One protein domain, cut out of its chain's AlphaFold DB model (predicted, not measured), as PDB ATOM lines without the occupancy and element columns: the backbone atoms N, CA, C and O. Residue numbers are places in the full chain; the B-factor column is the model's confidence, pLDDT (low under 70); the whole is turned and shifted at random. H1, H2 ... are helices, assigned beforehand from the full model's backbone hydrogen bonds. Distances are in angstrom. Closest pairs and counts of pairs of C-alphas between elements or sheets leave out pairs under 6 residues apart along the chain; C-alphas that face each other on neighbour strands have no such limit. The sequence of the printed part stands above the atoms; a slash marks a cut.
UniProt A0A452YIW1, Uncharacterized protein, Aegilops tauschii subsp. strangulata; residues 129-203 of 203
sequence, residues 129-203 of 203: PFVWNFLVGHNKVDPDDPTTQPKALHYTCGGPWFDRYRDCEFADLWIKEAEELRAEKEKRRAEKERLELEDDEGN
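AT A GLANCE: This is residues 129 to 203 of the 203 residues of an uncharacterized protein of Aegilops tauschii subsp. strangulata (UniProt A0A452YIW1). A small head of loops, with the short helix H1 near its start, bears one long helix, H2, whose residues 179 to 201 stick out as an arm with residues 202 and 203 at its tip. The arm makes the length: the C-alphas span 64 by 28 by 17 A, extended, with a radius of gyration of 19.5 A. The printed part has 75 residues with two named helices, H1 then H2, and no named strand; the class is all helix, though under half of the residues are in named elements.

HOW THE PARTS SIT: H1, residues 130 to 133, and H2, residues 171 to 201, are apart. In the long link between them, residues 153 to 154 pair with residues 134 to 135, parallel. Every O i to N i+4 pair of H2 is within hydrogen-bond range; H1 is too short for such a pair.

IN THESE COORDINATES: H1 begins at C-alpha 130 (140.063, 134.383, 281.433) and is 5.0 A long. H2 runs 45.4 A, from C-alpha 171 (131.336, 140.627, 265.933) to C-alpha 201 (155.520, 166.997, 237.978).

THE WHOLE: The two C-alphas farthest apart, of Asp 144 and Asn 203, are 65.3 A apart. The printed part has no cut. Residues 202 to 203 have pLDDT under 70.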
ATOM      1  N   PRO A 129     144.191 135.443 283.592       96.12
ATOM      2  CA  PRO A 129     142.772 135.699 283.811       96.12
ATOM      3  C   PRO A 129     141.970 135.475 282.528       96.12
ATOM      4  O   PRO A 129     142.366 135.956 281.466       96.12
ATOM      5  N   PHE A 130     140.825 134.794 282.620       96.75
ATOM      6  CA  PHE A 130     140.063 134.383 281.433       96.75
ATOM      7  C   PHE A 130     139.645 135.562 280.542       96.75
ATOM      8  O   PHE A 130     139.513 135.391 279.340       96.75
ATOM      9  N   VAL A 131     139.505 136.775 281.083       97.88
ATOM     10  CA  VAL A 131     139.213 137.981 280.288       97.88
ATOM     11  C   VAL A 131     140.306 138.335 279.273       97.88
ATOM     12  O   VAL A 131     140.025 139.019 278.293       97.88
ATOM     13  N   TRP A 132     141.542 137.870 279.474       97.06
ATOM     14  CA  TRP A 132     142.653 137.990 278.518       97.06
ATOM     15  C   TRP A 132     142.737 136.812 277.533       97.06
ATOM     16  O   TRP A 132     143.590 136.804 276.650       97.06
ATOM     17  N   ASN A 133     141.855 135.823 277.671       96.81
ATOM     18  CA  ASN A 133     141.664 134.713 276.742       96.81
ATOM     19  C   ASN A 133     140.165 134.371 276.684       96.81
ATOM     20  O   ASN A 133     139.763 133.239 276.959       96.81
ATOM     21  N   PHE A 134     139.331 135.382 276.411       97.94
ATOM     22  CA  PHE A 134     137.882 135.241 276.505       97.94
ATOM     23  C   PHE A 134     137.376 134.458 275.296       97.94
ATOM     24  O   PHE A 134     137.383 134.955 274.169       97.94
ATOM     25  N   LEU A 135     136.951 133.222 275.527       97.12
ATOM     26  CA  LEU A 135     136.447 132.306 274.517       97.12
ATOM     27  C   LEU A 135     135.018 132.695 274.141       97.12
ATOM     28  O   LEU A 135     134.067 132.424 274.880       97.12
ATOM     29  N   VAL A 136     134.877 133.322 272.977       96.44
ATOM     30  CA  VAL A 136     133.591 133.773 272.436       96.44
ATOM     31  C   VAL A 136     132.640 132.581 272.293       96.44
ATOM     32  O   VAL A 136     133.027 131.532 271.775       96.44
ATOM     33  N   GLY A 137     131.405 132.720 272.786       93.25
ATOM     34  CA  GLY A 137     130.415 131.636 272.815       93.25
ATOM     35  C   GLY A 137     130.593 130.591 273.930       93.25
ATOM     36  O   GLY A 137     129.741 129.713 274.070       93.25
ATOM     37  N   HIS A 138     131.655 130.675 274.741       95.06
ATOM     38  CA  HIS A 138     131.871 129.801 275.904       95.06
ATOM     39  C   HIS A 138     131.907 130.570 277.226       95.06
ATOM     40  O   HIS A 138     131.282 130.148 278.200       95.06
ATOM     41  N   ASN A 139     132.649 131.677 277.276       96.50
ATOM     42  CA  ASN A 139     132.656 132.570 278.426       96.50
ATOM     43  C   ASN A 139     131.419 133.477 278.413       96.50
ATOM     44  O   ASN A 139     130.753 133.630 277.394       96.50
ATOM     45  N   LYS A 140     131.094 134.056 279.571       95.88
ATOM     46  CA  LYS A 140     129.983 134.994 279.735       95.88
ATOM     47  C   LYS A 140     130.462 136.215 280.496       95.88
ATOM     48  O   LYS A 140     131.246 136.078 281.433       95.88
ATOM     49  N   VAL A 141     129.967 137.376 280.089       96.69
ATOM     50  CA  VAL A 141     130.063 138.602 280.880       96.69
ATOM     51  C   VAL A 141     128.941 138.571 281.909       96.69
ATOM     52  O   VAL A 141     127.780 138.344 281.562       96.69
ATOM     53  N   ASP A 142     129.299 138.768 283.167       96.38
ATOM     54  CA  ASP A 142     128.352 139.050 284.231       96.38
ATOM     55  C   ASP A 142     128.062 140.562 284.218       96.38
ATOM     56  O   ASP A 142     128.988 141.358 284.398       96.38
ATOM     57  N   PRO A 143     126.811 140.990 283.969       95.06
ATOM     58  CA  PRO A 143     126.471 142.410 283.931       95.06
ATOM     59  C   PRO A 143     126.668 143.115 285.281       95.06
ATOM     60  O   PRO A 143     126.837 144.335 285.295       95.06
ATOM     61  N   ASP A 144     126.671 142.368 286.388       97.44
ATOM     62  CA  ASP A 144     126.840 142.901 287.739       97.44
ATOM     63  C   ASP A 144     128.310 142.874 288.201       97.44
ATOM     64  O   ASP A 144     128.651 143.492 289.215       97.44
ATOM     65  N   ASP A 145     129.201 142.215 287.447       96.56
ATOM     66  CA  ASP A 145     130.636 142.152 287.730       96.56
ATOM     67  C   ASP A 145     131.488 142.633 286.533       96.56
ATOM     68  O   ASP A 145     131.809 141.857 285.620       96.56
ATOM     69  N   PRO A 146     131.969 143.893 286.556       94.88
ATOM     70  CA  PRO A 146     132.778 144.453 285.475       94.88
ATOM     71  C   PRO A 146     134.140 143.761 285.311       94.88
ATOM     72  O   PRO A 146     134.799 143.951 284.287       94.88
ATOM     73  N   THR A 147     134.593 142.959 286.283       95.94
ATOM     74  CA  THR A 147     135.847 142.203 286.163       95.94
ATOM     75  C   THR A 147     135.750 141.046 285.169       95.94
ATOM     76  O   THR A 147     136.785 140.528 284.749       95.94
ATOM     77  N   THR A 148     134.535 140.693 284.741       96.75
ATOM     78  CA  THR A 148     134.267 139.661 283.730       96.75
ATOM     79  C   THR A 148     134.304 140.183 282.290       96.75
ATOM     80  O   THR A 148     134.257 139.388 281.347       96.75
ATOM     81  N   GLN A 149     134.423 141.501 282.097       96.81
ATOM     82  CA  GLN A 149     134.465 142.108 280.770       96.81
ATOM     83  C   GLN A 149     135.733 141.672 280.006       96.81
ATOM     84  O   GLN A 149     136.846 141.830 280.528       96.81
ATOM     85  N   PRO A 150     135.616 141.166 278.761       97.31
ATOM     86  CA  PRO A 150     136.764 140.760 277.960       97.31
ATOM     87  C   PRO A 150     137.743 141.907 277.707       97.31
ATOM     88  O   PRO A 150     137.362 143.020 277.347       97.31
ATOM     89  N   LYS A 151     139.030 141.580 277.826       96.62
ATOM     90  CA  LYS A 151     140.173 142.409 277.420       96.62
ATOM     91  C   LYS A 151     140.804 141.911 276.121       96.62
ATOM     92  O   LYS A 151     141.383 142.702 275.386       96.62
ATOM     93  N   ALA A 152     140.680 140.616 275.831       97.44
ATOM     94  CA  ALA A 152     141.060 140.019 274.558       97.44
ATOM     95  C   ALA A 152     140.068 138.914 274.175       97.44
ATOM     96  O   ALA A 152     139.783 138.016 274.970       97.44
ATOM     97  N   LEU A 153     139.552 138.999 272.949       97.81
ATOM     98  CA  LEU A 153     138.567 138.070 272.400       97.81
ATOM     99  C   LEU A 153     139.260 136.941 271.637       97.81
ATOM    100  O   LEU A 153     140.097 137.181 270.765       97.81
ATOM    101  N   HIS A 154     138.860 135.710 271.930       96.75
ATOM    102  CA  HIS A 154     139.289 134.501 271.247       96.75
ATOM    103  C   HIS A 154     138.076 133.853 270.573       96.75
ATOM    104  O   HIS A 154     137.281 133.154 271.203       96.75
ATOM    105  N   TYR A 155     137.953 134.062 269.262       96.50
ATOM    106  CA  TYR A 155     136.939 133.420 268.426       96.50
ATOM    107  C   TYR A 155     137.293 131.947 268.171       96.50
ATOM    108  O   TYR A 155     138.025 131.628 267.237       96.50
ATOM    109  N   THR A 156     136.795 131.040 269.013       91.69
ATOM    110  CA  THR A 156     137.202 129.620 269.026       91.69
ATOM    111  C   THR A 156     136.712 128.815 267.820       91.69
ATOM    112  O   THR A 156     137.408 127.913 267.358       91.69
ATOM    113  N   CYS A 157     135.526 129.131 267.298       90.38
ATOM    114  CA  CYS A 157     134.909 128.415 266.173       90.38
ATOM    115  C   CYS A 157     135.208 129.053 264.804       90.38
ATOM    116  O   CYS A 157     134.895 128.456 263.774       90.38
ATOM    117  N   GLY A 158     135.821 130.237 264.798       92.19
ATOM    118  CA  GLY A 158     135.960 131.127 263.647       92.19
ATOM    119  C   GLY A 158     135.401 132.511 263.975       92.19
ATOM    120  O   GLY A 158     134.425 132.624 264.715       92.19
ATOM    121  N   GLY A 159     136.054 133.561 263.476       95.12
ATOM    122  CA  GLY A 159     135.660 134.941 263.752       95.12
ATOM    123  C   GLY A 159     134.876 135.610 262.619       95.12
ATOM    124  O   GLY A 159     134.657 134.998 261.571       95.12
ATOM    125  N   PRO A 160     134.492 136.885 262.801       96.75
ATOM    126  CA  PRO A 160     133.569 137.599 261.910       96.75
ATOM    127  C   PRO A 160     134.042 137.770 260.459       96.75
ATOM    128  O   PRO A 160     133.239 138.078 259.581       96.75
ATOM    129  N   TRP A 161     135.331 137.542 260.183       95.50
ATOM    130  CA  TRP A 161     135.890 137.511 258.826       95.50
ATOM    131  C   TRP A 161     135.483 136.272 258.018       95.50
ATOM    132  O   TRP A 161     135.664 136.239 256.801       95.50
ATOM    133  N   PHE A 162     134.926 135.249 258.663       94.94
ATOM    134  CA  PHE A 162     134.328 134.109 257.984       94.94
ATOM    135  C   PHE A 162     132.823 134.299 257.848       94.94
ATOM    136  O   PHE A 162     132.133 134.581 258.823       94.94
ATOM    137  N   ASP A 163     132.295 134.033 256.653       93.50
ATOM    138  CA  ASP A 163     130.879 134.246 256.334       93.50
ATOM    139  C   ASP A 163     129.919 133.554 257.319       93.50
ATOM    140  O   ASP A 163     128.957 134.154 257.788       93.50
ATOM    141  N   ARG A 164     130.251 132.322 257.731       95.94
ATOM    142  CA  ARG A 164     129.477 131.537 258.708       95.94
ATOM    143  C   ARG A 164     129.413 132.168 260.110       95.94
ATOM    144  O   ARG A 164     128.515 131.822 260.871       95.94
ATOM    145  N   TYR A 165     130.355 133.038 260.464       95.25
ATOM    146  CA  TYR A 165     130.519 133.582 261.817       95.25
ATOM    147  C   TYR A 165     130.375 135.105 261.870       95.25
ATOM    148  O   TYR A 165     130.752 135.727 262.860       95.25
ATOM    149  N   ARG A 166     129.810 135.708 260.821       94.12
ATOM    150  CA  ARG A 166     129.654 137.162 260.702       94.12
ATOM    151  C   ARG A 166     128.836 137.784 261.839       94.12
ATOM    152  O   ARG A 166     129.148 138.890 262.255       94.12
ATOM    153  N   ASP A 167     127.864 137.042 262.372       95.06
ATOM    154  CA  ASP A 167     126.942 137.499 263.422       95.06
ATOM    155  C   ASP A 167     127.244 136.875 264.802       95.06
ATOM    156  O   ASP A 167     126.350 136.713 265.634       95.06
ATOM    157  N   CYS A 168     128.488 136.445 265.048       95.69
ATOM    158  CA  CYS A 168     128.870 135.904 266.356       95.69
ATOM    159  C   CYS A 168     128.937 136.991 267.448       95.69
ATOM    160  O   CYS A 168     128.939 138.191 267.179       95.69
ATOM    161  N   GLU A 169     128.970 136.565 268.710       96.31
ATOM    162  CA  GLU A 169     129.094 137.473 269.854       96.31
ATOM    163  C   GLU A 169     130.360 138.349 269.720       96.31
ATOM    164  O   GLU A 169     131.428 137.850 269.366       96.31
ATOM    165  N   PHE A 170     130.226 139.655 269.983       97.12
ATOM    166  CA  PHE A 170     131.256 140.691 269.788       97.12
ATOM    167  C   PHE A 170     131.702 140.944 268.334       97.12
ATOM    168  O   PHE A 170     132.696 141.647 268.109       97.12
ATOM    169  N   ALA A 171     130.984 140.417 267.335       97.50
ATOM    170  CA  ALA A 171     131.336 140.627 265.933       97.50
ATOM    171  C   ALA A 171     131.338 142.103 265.517       97.50
ATOM    172  O   ALA A 171     132.181 142.515 264.721       97.50
ATOM    173  N   ASP A 172     130.446 142.905 266.093       97.75
ATOM    174  CA  ASP A 172     130.344 144.348 265.880       97.75
ATOM    175  C   ASP A 172     131.662 145.076 266.185       97.75
ATOM    176  O   ASP A 172     132.091 145.936 265.410       97.75
ATOM    177  N   LEU A 173     132.355 144.680 267.259       97.19
ATOM    178  CA  LEU A 173     133.645 145.257 267.639       97.19
ATOM    179  C   LEU A 173     134.721 144.969 266.589       97.19
ATOM    180  O   LEU A 173     135.482 145.864 266.216       97.19
ATOM    181  N   TRP A 174     134.778 143.730 266.093       97.75
ATOM    182  CA  TRP A 174     135.741 143.350 265.060       97.75
ATOM    183  C   TRP A 174     135.433 144.031 263.724       97.75
ATOM    184  O   TRP A 174     136.344 144.553 263.086       97.75
ATOM    185  N   ILE A 175     134.159 144.047 263.310       97.94
ATOM    186  CA  ILE A 175     133.718 144.647 262.043       97.94
ATOM    187  C   ILE A 175     134.086 146.126 262.018       97.94
ATOM    188  O   ILE A 175     134.720 146.578 261.064       97.94
ATOM    189  N   LYS A 176     133.785 146.851 263.099       97.94
ATOM    190  CA  LYS A 176     134.155 148.259 263.242       97.94
ATOM    191  C   LYS A 176     135.664 148.468 263.095       97.94
ATOM    192  O   LYS A 176     136.102 149.319 262.326       97.94
ATOM    193  N   GLU A 177     136.469 147.684 263.810       98.25
ATOM    194  CA  GLU A 177     137.932 147.788 263.759       98.25
ATOM    195  C   GLU A 177     138.481 147.487 262.348       98.25
ATOM    196  O   GLU A 177     139.403 148.159 261.880       98.25
ATOM    197  N   ALA A 178     137.889 146.516 261.642       98.12
ATOM    198  CA  ALA A 178     138.249 146.155 260.273       98.12
ATOM    199  C   ALA A 178     137.878 147.240 259.252       98.12
ATOM    200  O   ALA A 178     138.680 147.562 258.374       98.12
ATOM    201  N   GLU A 179     136.689 147.829 259.359       98.19
ATOM    202  CA  GLU A 179     136.253 148.930 258.497       98.19
ATOM    203  C   GLU A 179     137.144 150.162 258.660       98.19
ATOM    204  O   GLU A 179     137.626 150.714 257.669       98.19
ATOM    205  N   GLU A 180     137.446 150.549 259.902       98.25
ATOM    206  CA  GLU A 180     138.351 151.666 260.171       98.25
ATOM    207  C   GLU A 180     139.770 151.397 259.632       98.25
ATOM    208  O   GLU A 180     140.384 152.282 259.032       98.25
ATOM    209  N   LEU A 181     140.290 150.173 259.791       98.06
ATOM    210  CA  LEU A 181     141.580 149.768 259.223       98.06
ATOM    211  C   LEU A 181     141.600 149.896 257.691       98.06
ATOM    212  O   LEU A 181     142.591 150.366 257.125       98.06
ATOM    213  N   ARG A 182     140.536 149.458 257.008       98.19
ATOM    214  CA  ARG A 182     140.428 149.543 255.541       98.19
ATOM    215  C   ARG A 182     140.415 151.002 255.084       98.19
ATOM    216  O   ARG A 182     141.219 151.359 254.226       98.19
ATOM    217  N   ALA A 183     139.622 151.853 255.734       98.19
ATOM    218  CA  ALA A 183     139.577 153.287 255.444       98.19
ATOM    219  C   ALA A 183     140.942 153.975 255.659       98.19
ATOM    220  O   ALA A 183     141.372 154.800 254.851       98.19
ATOM    221  N   GLU A 184     141.676 153.613 256.718       97.06
ATOM    222  CA  GLU A 184     143.038 154.115 256.953       97.06
ATOM    223  C   GLU A 184     144.014 153.693 255.847       97.06
ATOM    224  O   GLU A 184     144.838 154.501 255.408       97.06
ATOM    225  N   LYS A 185     143.936 152.438 255.384       97.06
ATOM    226  CA  LYS A 185     144.771 151.926 254.287       97.06
ATOM    227  C   LYS A 185     144.473 152.645 252.974       97.06
ATOM    228  O   LYS A 185     145.412 153.036 252.283       97.06
ATOM    229  N   GLU A 186     143.200 152.868 252.661       97.75
ATOM    230  CA  GLU A 186     142.773 153.623 251.479       97.75
ATOM    231  C   GLU A 186     143.289 155.061 251.516       97.75
ATOM    232  O   GLU A 186     143.902 155.519 250.552       97.75
ATOM    233  N   LYS A 187     143.140 155.748 252.655       97.62
ATOM    234  CA  LYS A 187     143.651 157.113 252.828       97.62
ATOM    235  C   LYS A 187     145.167 157.188 252.630       97.62
ATOM    236  O   LYS A 187     145.639 158.067 251.913       97.62
ATOM    237  N   ARG A 188     145.930 156.267 253.233       96.44
ATOM    238  CA  ARG A 188     147.397 156.206 253.080       96.44
ATOM    239  C   ARG A 188     147.812 155.933 251.640       96.44
ATOM    240  O   ARG A 188     148.796 156.496 251.175       96.44
ATOM    241  N   ARG A 189     147.073 155.070 250.943       96.56
ATOM    242  CA  ARG A 189     147.320 154.771 249.533       96.56
ATOM    243  C   ARG A 189     147.082 156.003 248.659       96.56
ATOM    244  O   ARG A 189     147.974 156.359 247.903       96.56
ATOM    245  N   ALA A 190     145.941 156.672 248.819       97.00
ATOM    246  CA  ALA A 190     145.620 157.888 248.073       97.00
ATOM    247  C   ALA A 190     146.621 159.024 248.352       97.00
ATOM    248  O   ALA A 190     146.964 159.794 247.463       97.00
ATOM    249  N   GLU A 191     147.114 159.130 249.587       96.88
ATOM    250  CA  GLU A 191     148.166 160.081 249.949       96.88
ATOM    251  C   GLU A 191     149.514 159.756 249.299       96.88
ATOM    252  O   GLU A 191     150.155 160.663 248.780       96.88
ATOM    253  N   LYS A 192     149.914 158.481 249.270       95.69
ATOM    254  CA  LYS A 192     151.132 158.044 248.575       95.69
ATOM    255  C   LYS A 192     151.051 158.318 247.073       95.69
ATOM    256  O   LYS A 192     151.983 158.883 246.524       95.69
ATOM    257  N   GLU A 193     149.927 157.974 246.445       95.75
ATOM    258  CA  GLU A 193     149.687 158.223 245.016       95.75
ATOM    259  C   GLU A 193     149.698 159.730 244.696       95.75
ATOM    260  O   GLU A 193     150.249 160.137 243.680       95.75
ATOM    261  N   ARG A 194     149.150 160.578 245.580       95.38
ATOM    262  CA  ARG A 194     149.213 162.041 245.432       95.38
ATOM    263  C   ARG A 194     150.651 162.571 245.497       95.38
ATOM    264  O   ARG A 194     151.018 163.382 244.659       95.38
ATOM    265  N   LEU A 195     151.441 162.116 246.471       93.56
ATOM    266  CA  LEU A 195     152.838 162.540 246.633       93.56
ATOM    267  C   LEU A 195     153.714 162.090 245.453       93.56
ATOM    268  O   LEU A 195     154.541 162.861 244.988       93.56
ATOM    269  N   GLU A 196     153.494 160.882 244.926       93.62
ATOM    270  CA  GLU A 196     154.218 160.382 243.746       93.62
ATOM    271  C   GLU A 196     153.932 161.222 242.487       93.62
ATOM    272  O   GLU A 196     154.842 161.477 241.706       93.62
ATOM    273  N   LEU A 197     152.695 161.702 242.306       91.19
ATOM    274  CA  LEU A 197     152.345 162.605 241.200       91.19
ATOM    275  C   LEU A 197     152.967 164.003 241.352       91.19
ATOM    276  O   LEU A 197     153.395 164.587 240.360       91.19
ATOM    277  N   GLU A 198     153.025 164.539 242.573       89.81
ATOM    278  CA  GLU A 198     153.671 165.831 242.858       89.81
ATOM    279  C   GLU A 198     155.191 165.780 242.600       89.81
ATOM    280  O   GLU A 198     155.758 166.750 242.093       89.81
ATOM    281  N   ASP A 199     155.841 164.650 242.897       86.06
ATOM    282  CA  ASP A 199     157.271 164.435 242.634       86.06
ATOM    283  C   ASP A 199     157.575 164.293 241.125       86.06
ATOM    284  O   ASP A 199     158.582 164.827 240.651       86.06
ATOM    285  N   ASP A 200     156.699 163.631 240.358       78.50
ATOM    286  CA  ASP A 200     156.844 163.459 238.902       78.50
ATOM    287  C   ASP A 200     156.591 164.762 238.111       78.50
ATOM    288  O   ASP A 200     157.188 164.958 237.054       78.50
ATOM    289  N   GLU A 201     155.737 165.673 238.597       74.94
ATOM    290  CA  GLU A 201     155.520 166.997 237.978       74.94
ATOM    291  C   GLU A 201     156.643 168.007 238.292       74.94
ATOM    292  O   GLU A 201     156.767 169.037 237.620       74.94
ATOM    293  N   GLY A 202     157.456 167.734 239.320       61.88
ATOM    294  CA  GLY A 202     158.547 168.594 239.786       61.88
ATOM    295  C   GLY A 202     159.926 168.321 239.167       61.88
ATOM    296  O   GLY A 202     160.866 169.063 239.474       61.88
ATOM    297  N   ASN A 203     160.065 167.291 238.325       53.22
ATOM    298  CA  ASN A 203     161.317 166.842 237.689       53.22
ATOM    299  C   ASN A 203     161.245 166.882 236.153       53.22
ATOM    300  O   ASN A 203     162.314 167.064 235.526       53.22
TER     301      ASN A 203